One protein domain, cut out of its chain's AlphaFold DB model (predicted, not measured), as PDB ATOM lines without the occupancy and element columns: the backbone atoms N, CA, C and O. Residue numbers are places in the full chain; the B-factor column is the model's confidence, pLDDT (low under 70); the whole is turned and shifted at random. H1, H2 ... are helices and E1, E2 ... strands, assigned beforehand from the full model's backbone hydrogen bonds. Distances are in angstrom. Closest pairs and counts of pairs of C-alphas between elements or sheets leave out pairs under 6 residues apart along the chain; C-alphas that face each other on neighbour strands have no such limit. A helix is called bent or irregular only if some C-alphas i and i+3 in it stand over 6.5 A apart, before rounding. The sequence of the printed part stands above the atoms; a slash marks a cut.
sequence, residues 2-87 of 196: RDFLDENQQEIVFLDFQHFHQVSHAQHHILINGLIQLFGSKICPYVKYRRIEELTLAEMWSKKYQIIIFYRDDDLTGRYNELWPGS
ATOM      1  N   ARG A   2     193.626 163.447 154.164       90.50
ATOM      2  CA  ARG A   2     194.867 163.791 154.876       90.50
ATOM      3  C   ARG A   2     195.006 163.030 156.201       90.50
ATOM      4  O   ARG A   2     195.999 162.343 156.368       90.50
ATOM      5  N   ASP A   3     193.971 163.061 157.037       95.12
ATOM      6  CA  ASP A   3     193.974 162.361 158.330       95.12
ATOM      7  C   ASP A   3     194.194 160.851 158.159       95.12
ATOM      8  O   ASP A   3     195.072 160.279 158.788       95.12
ATOM      9  N   PHE A   4     193.504 160.231 157.192       96.44
ATOM     10  CA  PHE A   4     193.727 158.828 156.824       96.44
ATOM     11  C   PHE A   4     195.194 158.540 156.469       96.44
ATOM     12  O   PHE A   4     195.739 157.542 156.921       96.44
ATOM     13  N   LEU A   5     195.852 159.397 155.684       96.69
ATOM     14  CA  LEU A   5     197.260 159.207 155.324       96.69
ATOM     15  C   LEU A   5     198.205 159.430 156.511       96.69
ATOM     16  O   LEU A   5     199.228 158.756 156.609       96.69
ATOM     17  N   ASP A   6     197.879 160.360 157.407       95.00
ATOM     18  CA  ASP A   6     198.662 160.598 158.621       95.00
ATOM     19  C   ASP A   6     198.556 159.410 159.601       95.00
ATOM     20  O   ASP A   6     199.553 159.037 160.226       95.00
ATOM     21  N   GLU A   7     197.391 158.762 159.666       97.56
ATOM     22  CA  GLU A   7     197.147 157.544 160.452       97.56
ATOM     23  C   GLU A   7     197.722 156.275 159.794       97.56
ATOM     24  O   GLU A   7     198.137 155.351 160.493       97.56
ATOM     25  N   ASN A   8     197.794 156.231 158.460       97.50
ATOM     26  CA  ASN A   8     198.175 155.047 157.684       97.50
ATOM     27  C   ASN A   8     199.386 155.340 156.779       97.50
ATOM     28  O   ASN A   8     199.274 155.486 155.563       97.50
ATOM     29  N   GLN A   9     200.578 155.418 157.378       95.81
ATOM     30  CA  GLN A   9     201.803 155.912 156.720       95.81
ATOM     31  C   GLN A   9     202.293 155.086 155.518       95.81
ATOM     32  O   GLN A   9     203.093 155.578 154.723       95.81
ATOM     33  N   GLN A  10     201.846 153.835 155.394       97.12
ATOM     34  CA  GLN A  10     202.215 152.939 154.293       97.12
ATOM     35  C   GLN A  10     201.177 152.906 153.167       97.12
ATOM     36  O   GLN A  10     201.451 152.340 152.108       97.12
ATOM     37  N   GLU A  11     200.016 153.530 153.363       97.44
ATOM     38  CA  GLU A  11     198.979 153.603 152.341       97.44
ATOM     39  C   GLU A  11     199.330 154.645 151.282       97.44
ATOM     40  O   GLU A  11     199.866 155.721 151.578       97.44
ATOM     41  N   ILE A  12     199.014 154.310 150.033       97.69
ATOM     42  CA  ILE A  12     199.319 155.127 148.861       97.69
ATOM     43  C   ILE A  12     198.027 155.390 148.101       97.69
ATOM     44  O   ILE A  12     197.303 154.467 147.734       97.69
ATOM     45  N   VAL A  13     197.751 156.662 147.839       97.75
ATOM     46  CA  VAL A  13     196.532 157.123 147.179       97.75
ATOM     47  C   VAL A  13     196.855 157.684 145.803       97.75
ATOM     48  O   VAL A  13     197.754 158.509 145.631       97.75
ATOM     49  N   PHE A  14     196.093 157.241 144.807       97.69
ATOM     50  CA  PHE A  14     196.181 157.738 143.439       97.69
ATOM     51  C   PHE A  14     195.043 158.732 143.220       97.69
ATOM     52  O   PHE A  14     193.878 158.403 143.444       97.69
ATOM     53  N   LEU A  15     195.374 159.945 142.785       97.44
ATOM     54  CA  LEU A  15     194.400 160.975 142.428       97.44
ATOM     55  C   LEU A  15     194.434 161.176 140.912       97.44
ATOM     56  O   LEU A  15     195.431 161.669 140.398       97.44
ATOM     57  N   ASP A  16     193.372 160.792 140.199       96.62
ATOM     58  CA  ASP A  16     193.236 160.987 138.745       96.62
ATOM     59  C   ASP A  16     192.326 162.186 138.457       96.62
ATOM     60  O   ASP A  16     191.100 162.093 138.567       96.62
ATOM     61  N   PHE A  17     192.924 163.326 138.104       96.19
ATOM     62  CA  PHE A  17     192.190 164.513 137.671       96.19
ATOM     63  C   PHE A  17     192.015 164.493 136.150       96.19
ATOM     64  O   PHE A  17     192.968 164.672 135.386       96.19
ATOM     65  N   GLN A  18     190.769 164.306 135.715       90.44
ATOM     66  CA  GLN A  18     190.387 164.177 134.312       90.44
ATOM     67  C   GLN A  18     189.103 164.947 133.989       90.44
ATOM     68  O   GLN A  18     188.378 165.361 134.889       90.44
ATOM     69  N   HIS A  19     188.812 165.104 132.693       85.56
ATOM     70  CA  HIS A  19     187.590 165.747 132.192       85.56
ATOM     71  C   HIS A  19     187.349 167.151 132.774       85.56
ATOM     72  O   HIS A  19     186.274 167.462 133.285       85.56
ATOM     73  N   PHE A  20     188.352 168.027 132.679       89.31
ATOM     74  CA  PHE A  20     188.201 169.425 133.071       89.31
ATOM     75  C   PHE A  20     187.201 170.135 132.151       89.31
ATOM     76  O   PHE A  20     187.478 170.410 130.983       89.31
ATOM     77  N   HIS A  21     186.018 170.437 132.677       87.81
ATOM     78  CA  HIS A  21     184.992 171.188 131.965       87.81
ATOM     79  C   HIS A  21     185.043 172.653 132.387       87.81
ATOM     80  O   HIS A  21     184.787 172.968 133.544       87.81
ATOM     81  N   GLN A  22     185.345 173.545 131.439       89.69
ATOM     82  CA  GLN A  22     185.328 175.001 131.649       89.69
ATOM     83  C   GLN A  22     186.248 175.491 132.786       89.69
ATOM     84  O   GLN A  22     185.984 176.517 133.408       89.69
ATOM     85  N   VAL A  23     187.343 174.774 133.051       90.81
ATOM     86  CA  VAL A  23     188.357 175.198 134.022       90.81
ATOM     87  C   VAL A  23     189.356 176.105 133.310       90.81
ATOM     88  O   VAL A  23     189.943 175.743 132.294       90.81
ATOM     89  N   SER A  24     189.522 177.324 133.812       93.62
ATOM     90  CA  SER A  24     190.505 178.277 133.294       93.62
ATOM     91  C   SER A  24     191.918 177.949 133.786       93.62
ATOM     92  O   SER A  24     192.099 177.333 134.834       93.62
ATOM     93  N   HIS A  25     192.939 178.451 133.088       93.69
ATOM     94  CA  HIS A  25     194.342 178.271 133.485       93.69
ATOM     95  C   HIS A  25     194.615 178.745 134.923       93.69
ATOM     96  O   HIS A  25     195.291 178.065 135.690       93.69
ATOM     97  N   ALA A  26     194.043 179.883 135.331       96.00
ATOM     98  CA  ALA A  26     194.182 180.384 136.698       96.00
ATOM     99  C   ALA A  26     193.586 179.413 137.733       96.00
ATOM    100  O   ALA A  26     194.187 179.179 138.780       96.00
ATOM    101  N   GLN A  27     192.437 178.804 137.430       96.81
ATOM    102  CA  GLN A  27     191.808 177.815 138.309       96.81
ATOM    103  C   GLN A  27     192.622 176.521 138.390       96.81
ATOM    104  O   GLN A  27     192.754 175.971 139.482       96.81
ATOM    105  N   HIS A  28     193.219 176.072 137.281       96.81
ATOM    106  CA  HIS A  28     194.165 174.956 137.298       96.81
ATOM    107  C   HIS A  28     195.339 175.230 138.245       96.81
ATOM    108  O   HIS A  28     195.626 174.412 139.118       96.81
ATOM    109  N   HIS A  29     195.968 176.405 138.138       96.69
ATOM    110  CA  HIS A  29     197.070 176.795 139.023       96.69
ATOM    111  C   HIS A  29     196.653 176.848 140.498       96.69
ATOM    112  O   HIS A  29     197.383 176.351 141.355       96.69
ATOM    113  N   ILE A  30     195.474 177.401 140.803       97.69
ATOM    114  CA  ILE A  30     194.935 177.429 142.172       97.69
ATOM    115  C   ILE A  30     194.746 176.007 142.708       97.69
ATOM    116  O   ILE A  30     195.179 175.715 143.821       97.69
ATOM    117  N   LEU A  31     194.140 175.116 141.917       97.19
ATOM    118  CA  LEU A  31     193.923 173.725 142.309       97.19
ATOM    119  C   LEU A  31     195.251 173.006 142.574       97.19
ATOM    120  O   LEU A  31     195.417 172.408 143.635       97.19
ATOM    121  N   ILE A  32     196.202 173.088 141.640       97.88
ATOM    122  CA  ILE A  32     197.500 172.410 141.751       97.88
ATOM    123  C   ILE A  32     198.271 172.923 142.969       97.88
ATOM    124  O   ILE A  32     198.701 172.126 143.801       97.88
ATOM    125  N   ASN A  33     198.386 174.243 143.126       98.00
ATOM    126  CA  ASN A  33     199.078 174.831 144.273       98.00
ATOM    127  C   ASN A  33     198.388 174.463 145.595       98.00
ATOM    128  O   ASN A  33     199.072 174.193 146.581       98.00
ATOM    129  N   GLY A  34     197.054 174.387 145.614       98.00
ATOM    130  CA  GLY A  34     196.294 173.918 146.772       98.00
ATOM    131  C   GLY A  34     196.605 172.464 147.138       98.00
ATOM    132  O   GLY A  34     196.812 172.164 148.312       98.00
ATOM    133  N   LEU A  35     196.702 171.564 146.152       97.75
ATOM    134  CA  LEU A  35     197.096 170.167 146.373       97.75
ATOM    135  C   LEU A  35     198.531 170.063 146.908       97.75
ATOM    136  O   LEU A  35     198.771 169.345 147.881       97.75
ATOM    137  N   ILE A  36     199.465 170.813 146.315       97.56
ATOM    138  CA  ILE A  36     200.867 170.864 146.750       97.56
ATOM    139  C   ILE A  36     200.966 171.392 148.181       97.56
ATOM    140  O   ILE A  36     201.657 170.800 149.005       97.56
ATOM    141  N   GLN A  37     200.240 172.457 148.517       97.44
ATOM    142  CA  GLN A  37     200.215 172.999 149.873       97.44
ATOM    143  C   GLN A  37     199.590 172.018 150.876       97.44
ATOM    144  O   GLN A  37     200.058 171.912 152.010       97.44
ATOM    145  N   LEU A  38     198.536 171.305 150.474       96.56
ATOM    146  CA  LEU A  38     197.807 170.391 151.349       96.56
ATOM    147  C   LEU A  38     198.616 169.135 151.692       96.56
ATOM    148  O   LEU A  38     198.599 168.699 152.845       96.56
ATOM    149  N   PHE A  39     199.297 168.548 150.707       96.94
ATOM    150  CA  PHE A  39     199.980 167.261 150.868       96.94
ATOM    151  C   PHE A  39     201.502 167.375 150.965       96.94
ATOM    152  O   PHE A  39     202.140 166.512 151.571       96.94
ATOM    153  N   GLY A  40     202.086 168.442 150.421       96.00
ATOM    154  CA  GLY A  40     203.509 168.746 150.512       96.00
ATOM    155  C   GLY A  40     204.387 167.561 150.128       96.00
ATOM    156  O   GLY A  40     204.229 166.951 149.071       96.00
ATOM    157  N   SER A  41     205.291 167.191 151.033       95.81
ATOM    158  CA  SER A  41     206.255 166.110 150.818       95.81
ATOM    159  C   SER A  41     205.639 164.714 150.706       95.81
ATOM    160  O   SER A  41     206.370 163.786 150.383       95.81
ATOM    161  N   LYS A  42     204.337 164.538 150.978       97.88
ATOM    162  CA  LYS A  42     203.644 163.261 150.740       97.88
ATOM    163  C   LYS A  42     203.432 162.993 149.249       97.88
ATOM    164  O   LYS A  42     203.157 161.852 148.884       97.88
ATOM    165  N   ILE A  43     203.532 164.005 148.386       98.38
ATOM    166  CA  ILE A  43     203.372 163.826 146.942       98.38
ATOM    167  C   ILE A  43     204.644 163.212 146.357       98.38
ATOM    168  O   ILE A  43     205.747 163.707 146.582       98.38
ATOM    169  N   CYS A  44     204.472 162.146 145.582       97.94
ATOM    170  CA  CYS A  44     205.511 161.510 144.789       97.94
ATOM    171  C   CYS A  44     205.723 162.298 143.483       97.94
ATOM    172  O   CYS A  44     204.845 162.273 142.618       97.94
ATOM    173  N   PRO A  45     206.859 162.992 143.300       96.75
ATOM    174  CA  PRO A  45     207.080 163.824 142.124       96.75
ATOM    175  C   PRO A  45     207.510 162.987 140.914       96.75
ATOM    176  O   PRO A  45     208.480 162.229 140.993       96.75
ATOM    177  N   TYR A  46     206.833 163.167 139.778       94.00
ATOM    178  CA  TYR A  46     207.098 162.418 138.546       94.00
ATOM    179  C   TYR A  46     208.525 162.625 138.027       94.00
ATOM    180  O   TYR A  46     209.192 161.662 137.662       94.00
ATOM    181  N   VAL A  47     209.038 163.862 138.087       90.81
ATOM    182  CA  VAL A  47     210.365 164.245 137.556       90.81
ATOM    183  C   VAL A  47     211.532 163.419 138.121       90.81
ATOM    184  O   VAL A  47     212.614 163.375 137.535       90.81
ATOM    185  N   LYS A  48     211.343 162.764 139.274       90.38
ATOM    186  CA  LYS A  48     212.374 161.932 139.904       90.38
ATOM    187  C   LYS A  48     212.498 160.535 139.296       90.38
ATOM    188  O   LYS A  48     213.472 159.858 139.617       90.38
ATOM    189  N   TYR A  49     211.557 160.118 138.456       88.88
ATOM    190  CA  TYR A  49     211.485 158.763 137.919       88.88
ATOM    191  C   TYR A  49     211.569 158.810 136.399       88.88
ATOM    192  O   TYR A  49     210.788 159.496 135.739       88.88
ATOM    193  N   ARG A  50     212.530 158.080 135.827       79.88
ATOM    194  CA  ARG A  50     212.638 157.946 134.362       79.88
ATOM    195  C   ARG A  50     211.799 156.790 133.844       79.88
ATOM    196  O   ARG A  50     211.425 156.773 132.674       79.88
ATOM    197  N   ARG A  51     211.559 155.813 134.714       85.81
ATOM    198  CA  ARG A  51     210.868 154.559 134.441       85.81
ATOM    199  C   ARG A  51     209.961 154.231 135.616       85.81
ATOM    200  O   ARG A  51     210.345 154.451 136.762       85.81
ATOM    201  N   ILE A  52     208.760 153.724 135.346       86.81
ATOM    202  CA  ILE A  52     207.794 153.417 136.410       86.81
ATOM    203  C   ILE A  52     208.304 152.303 137.328       86.81
ATOM    204  O   ILE A  52     207.990 152.283 138.510       86.81
ATOM    205  N   GLU A  53     209.135 151.409 136.798       86.94
ATOM    206  CA  GLU A  53     209.707 150.267 137.505       86.94
ATOM    207  C   GLU A  53     210.697 150.699 138.600       86.94
ATOM    208  O   GLU A  53     210.974 149.932 139.520       86.94
ATOM    209  N   GLU A  54     211.209 151.933 138.533       89.50
ATOM    210  CA  GLU A  54     212.025 152.543 139.591       89.50
ATOM    211  C   GLU A  54     211.173 152.924 140.815       89.50
ATOM    212  O   GLU A  54     211.690 153.051 141.928       89.50
ATOM    213  N   LEU A  55     209.859 153.096 140.633       94.06
ATOM    214  CA  LEU A  55     208.928 153.424 141.701       94.06
ATOM    215  C   LEU A  55     208.432 152.144 142.387       94.06
ATOM    216  O   LEU A  55     207.466 151.513 141.965       94.06
ATOM    217  N   THR A  56     209.074 151.787 143.497       95.00
ATOM    218  CA  THR A  56     208.652 150.663 144.347       95.00
ATOM    219  C   THR A  56     207.928 151.149 145.604       95.00
ATOM    220  O   THR A  56     208.141 152.274 146.054       95.00
ATOM    221  N   LEU A  57     207.115 150.288 146.231       96.12
ATOM    222  CA  LEU A  57     206.497 150.596 147.531       96.12
ATOM    223  C   LEU A  57     207.551 150.929 148.596       96.12
ATOM    224  O   LEU A  57     207.400 151.900 149.328       96.12
ATOM    225  N   ALA A  58     208.657 150.176 148.632       96.75
ATOM    226  CA  ALA A  58     209.760 150.421 149.559       96.75
ATOM    227  C   ALA A  58     210.377 151.817 149.370       96.75
ATOM    228  O   ALA A  58     210.658 152.509 150.348       96.75
ATOM    229  N   GLU A  59     210.541 152.247 148.119       95.56
ATOM    230  CA  GLU A  59     211.030 153.583 147.785       95.56
ATOM    231  C   GLU A  59     210.035 154.679 148.186       95.56
ATOM    232  O   GLU A  59     210.422 155.715 148.730       95.56
ATOM    233  N   MET A  60     208.740 154.456 147.957       97.44
ATOM    234  CA  MET A  60     207.706 155.404 148.373       97.44
ATOM    235  C   MET A  60     207.670 155.548 149.897       97.44
ATOM    236  O   MET A  60     207.688 156.670 150.403       97.44
ATOM    237  N   TRP A  61     207.725 154.441 150.638       98.00
ATOM    238  CA  TRP A  61     207.741 154.462 152.101       98.00
ATOM    239  C   TRP A  61     209.006 155.109 152.670       98.00
ATOM    240  O   TRP A  61     208.906 155.923 153.589       98.00
ATOM    241  N   SER A  62     210.187 154.816 152.111       96.94
ATOM    242  CA  SER A  62     211.453 155.407 152.576       96.94
ATOM    243  C   SER A  62     211.454 156.935 152.431       96.94
ATOM    244  O   SER A  62     211.930 157.654 153.314       96.94
ATOM    245  N   LYS A  63     210.847 157.438 151.350       96.69
ATOM    246  CA  LYS A  63     210.696 158.870 151.060       96.69
ATOM    247  C   LYS A  63     209.452 159.504 151.683       96.69
ATOM    248  O   LYS A  63     209.269 160.712 151.539       96.69
ATOM    249  N   LYS A  64     208.630 158.725 152.394       97.12
ATOM    250  CA  LYS A  64     207.338 159.146 152.967       97.12
ATOM    251  C   LYS A  64     206.366 159.695 151.912       97.12
ATOM    252  O   LYS A  64     205.555 160.575 152.202       97.12
ATOM    253  N   TYR A  65     206.461 159.181 150.689       98.06
ATOM    254  CA  TYR A  65     205.495 159.430 149.631       98.06
ATOM    255  C   TYR A  65     204.260 158.563 149.841       98.06
ATOM    256  O   TYR A  65     204.356 157.362 150.069       98.06
ATOM    257  N   GLN A  66     203.098 159.195 149.732       98.31
ATOM    258  CA  GLN A  66     201.790 158.580 149.938       98.31
ATOM    259  C   GLN A  66     200.782 158.972 148.854       98.31
ATOM    260  O   GLN A  66     199.681 158.437 148.830       98.31
ATOM    261  N   ILE A  67     201.111 159.916 147.963       98.25
ATOM    262  CA  ILE A  67     200.180 160.396 146.937       98.25
ATOM    263  C   ILE A  67     200.852 160.431 145.574       98.25
ATOM    264  O   ILE A  67     201.944 160.977 145.434       98.25
ATOM    265  N   ILE A  68     200.162 159.914 144.562       97.94
ATOM    266  CA  ILE A  68     200.493 160.117 143.150       97.94
ATOM    267  C   ILE A  68     199.351 160.904 142.514       97.94
ATOM    268  O   ILE A  68     198.197 160.478 142.568       97.94
ATOM    269  N   ILE A  69     199.664 162.063 141.936       98.12
ATOM    270  CA  ILE A  69     198.671 162.943 141.312       98.12
ATOM    271  C   ILE A  69     198.809 162.830 139.801       98.12
ATOM    272  O   ILE A  69     199.745 163.380 139.229       98.12
ATOM    273  N   PHE A  70     197.866 162.153 139.156       97.75
ATOM    274  CA  PHE A  70     197.737 162.153 137.705       97.75
ATOM    275  C   PHE A  70     196.907 163.354 137.271       97.75
ATOM    276  O   PHE A  70     195.804 163.581 137.774       97.75
ATOM    277  N   TYR A  71     197.445 164.123 136.333       97.31
ATOM    278  CA  TYR A  71     196.809 165.331 135.832       97.31
ATOM    279  C   TYR A  71     196.781 165.299 134.308       97.31
ATOM    280  O   TYR A  71     197.819 165.172 133.658       97.31
ATOM    281  N   ARG A  72     195.586 165.367 133.715       94.50
ATOM    282  CA  ARG A  72     195.406 165.248 132.257       94.50
ATOM    283  C   ARG A  72     195.469 166.613 131.564       94.50
ATOM    284  O   ARG A  72     194.496 167.035 130.947       94.50
ATOM    285  N   ASP A  73     196.613 167.277 131.713       94.00
ATOM    286  CA  ASP A  73     196.988 168.518 131.024       94.00
ATOM    287  C   ASP A  73     198.512 168.523 130.795       94.00
ATOM    288  O   ASP A  73     199.299 168.628 131.741       94.00
ATOM    289  N   ASP A  74     198.929 168.333 129.541       89.19
ATOM    290  CA  ASP A  74     200.340 168.128 129.192       89.19
ATOM    291  C   ASP A  74     201.187 169.383 129.467       89.19
ATOM    292  O   ASP A  74     202.299 169.279 129.993       89.19
ATOM    293  N   ASP A  75     200.638 170.575 129.221       91.81
ATOM    294  CA  ASP A  75     201.328 171.843 129.468       91.81
ATOM    295  C   ASP A  75     201.614 172.043 130.960       91.81
ATOM    296  O   ASP A  75     202.699 172.497 131.339       91.81
ATOM    297  N   LEU A  76     200.658 171.702 131.827       94.50
ATOM    298  CA  LEU A  76     200.820 171.817 133.276       94.50
ATOM    299  C   LEU A  76     201.736 170.731 133.842       94.50
ATOM    300  O   LEU A  76     202.562 171.034 134.705       94.50
ATOM    301  N   THR A  77     201.653 169.497 133.347       92.12
ATOM    302  CA  THR A  77     202.554 168.413 133.791       92.12
ATOM    303  C   THR A  77     204.014 168.672 133.410       92.12
ATOM    304  O   THR A  77     204.912 168.266 134.141       92.12
ATOM    305  N   GLY A  78     204.275 169.437 132.342       90.38
ATOM    306  CA  GLY A  78     205.617 169.930 132.014       90.38
ATOM    307  C   GLY A  78     206.128 171.064 132.918       90.38
ATOM    308  O   GLY A  78     207.324 171.357 132.911       90.38
ATOM    309  N   ARG A  79     205.250 171.718 133.692       93.12
ATOM    310  CA  ARG A  79     205.588 172.861 134.567       93.12
ATOM    311  C   ARG A  79     205.641 172.501 136.050       93.12
ATOM    312  O   ARG A  79     206.349 173.168 136.801       93.12
ATOM    313  N   TYR A  80     204.893 171.485 136.467       95.88
ATOM    314  CA  TYR A  80     204.790 171.057 137.858       95.88
ATOM    315  C   TYR A  80     205.423 169.683 138.057       95.88
ATOM    316  O   TYR A  80     204.913 168.671 137.584       95.88
ATOM    317  N   ASN A  81     206.510 169.651 138.824       95.19
ATOM    318  CA  ASN A  81     207.297 168.445 139.093       95.19
ATOM    319  C   ASN A  81     206.518 167.363 139.859       95.19
ATOM    320  O   ASN A  81     206.863 166.180 139.801       95.19
ATOM    321  N   GLU A  82     205.505 167.777 140.615       96.69
ATOM    322  CA  GLU A  82     204.637 166.941 141.439       96.69
ATOM    323  C   GLU A  82     203.612 166.149 140.619       96.69
ATOM    324  O   GLU A  82     203.080 165.153 141.109       96.69
ATOM    325  N   LEU A  83     203.322 166.583 139.389       97.38
ATOM    326  CA  LEU A  83     202.255 166.008 138.578       97.38
ATOM    327  C   LEU A  83     202.775 164.883 137.691       97.38
ATOM    328  O   LEU A  83     203.777 165.012 136.992       97.38
ATOM    329  N   TRP A  84     202.029 163.789 137.685       97.06
ATOM    330  CA  TRP A  84     202.206 162.691 136.756       97.06
ATOM    331  C   TRP A  84     201.357 162.946 135.513       97.06
ATOM    332  O   TRP A  84     200.172 163.283 135.639       97.06
ATOM    333  N   PRO A  85     201.916 162.765 134.307       95.19
ATOM    334  CA  PRO A  85     201.148 162.955 133.092       95.19
ATOM    335  C   PRO A  85     200.079 161.870 132.962       95.19
ATOM    336  O   PRO A  85     200.286 160.705 133.321       95.19
ATOM    337  N   GLY A  86     198.931 162.234 132.389       93.69
ATOM    338  CA  GLY A  86     197.821 161.304 132.159       93.69
ATOM    339  C   GLY A  86     198.191 160.081 131.311       93.69
ATOM    340  O   GLY A  86     197.538 159.042 131.401       93.69
ATOM    341  N   SER A  87     199.261 160.176 130.517       93.31
ATOM    342  CA  SER A  87     199.819 159.081 129.720       93.31
ATOM    343  C   SER A  87     200.426 157.944 130.554       93.31
ATOM    344  O   SER A  87     200.604 156.851 130.012       93.31
TER     345      SER A  87
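Overview. This is residues 2 to 87 of the 196 residues of an uncharacterized protein of Tetranychus urticae (UniProt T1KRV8). A small sheet of three short parallel strands, E1, E2 and E3, makes a wall, with one long helix, H2, next to it and grazing it with residues 32 to 42. The short helices H1 and H3 lie far from the mean of the C-alphas, the little helix H4 grazes the sheet too, and residues 49 to 54 stick out as part of a long loop. The printed part has 86 residues, with four named helices and three named strands in the order H1, E1, H2, H3, E2, H4, E3; the sheet's order is E1, E2, E3, and the class is mixed, helices and strands. The whole is compact, with a radius of gyration of the C-alphas of 13.1 A and spans of 38 by 30 by 18 A.

Arrangement. In the sheet, E2, residues 67 to 71, is the inner strand and is parallel to the edge strand E1, residues 13 to 17, at 14 degrees. N 15 and O 68 are 2.9 A apart and N 70 and O 15 are 2.8 A apart, within hydrogen-bond range. The other edge strand, E3, residues 83 to 85, is parallel to E2 at 51 degrees, with N 84 and O 69 at 2.8 A. H2, residues 25 to 42, only grazes the sheet, and its closest C-alphas to E2 are those of Lys 42 and Ile 67, 5.9 A apart. H4, residues 74 to 77, also only grazes it; the closest C-alphas of H4 and E3 are those of Thr 77 and Leu 83, 5.4 A apart. H1, residues 2 to 7, is not on the sheet and is close to but not clearly touching H2, with the C-alphas of Arg 2 and Phe 39 closest at 7.4 A. H3, residues 57 to 62, is not on the sheet and is apart from H2. E1, H2, H3, E2 and E2, H4, E3 are strand-helix-strand units, two parallel neighbour strands joined through helices, each with a right-handed crossover. Every O i to N i+4 pair is within hydrogen-bond range in H1 and H3, 12 of 14 are in H2, and H4 is too short for such a pair.

Along the chain. H1 begins at C-alpha 2, (194.867, 163.791, 154.876). E1 is 12.8 A long and E2 12.6 A. H2, 24.7 A long, has a kink of 44 degrees near residue 36 and is irregular, with C-alphas 38 and 41 at 9.5 A. H3 is 8.6 A long. E3 ends at C-alpha 85, (201.148, 162.955, 133.092).

Size, cuts and confidence. The C-alphas of Gln 22 and Ala 58 are farthest apart, 39.0 A. The link from H2 to H3, residues 43 to 56, is long. The printed part has no cut, and no printed residue is under 70 in pLDDT.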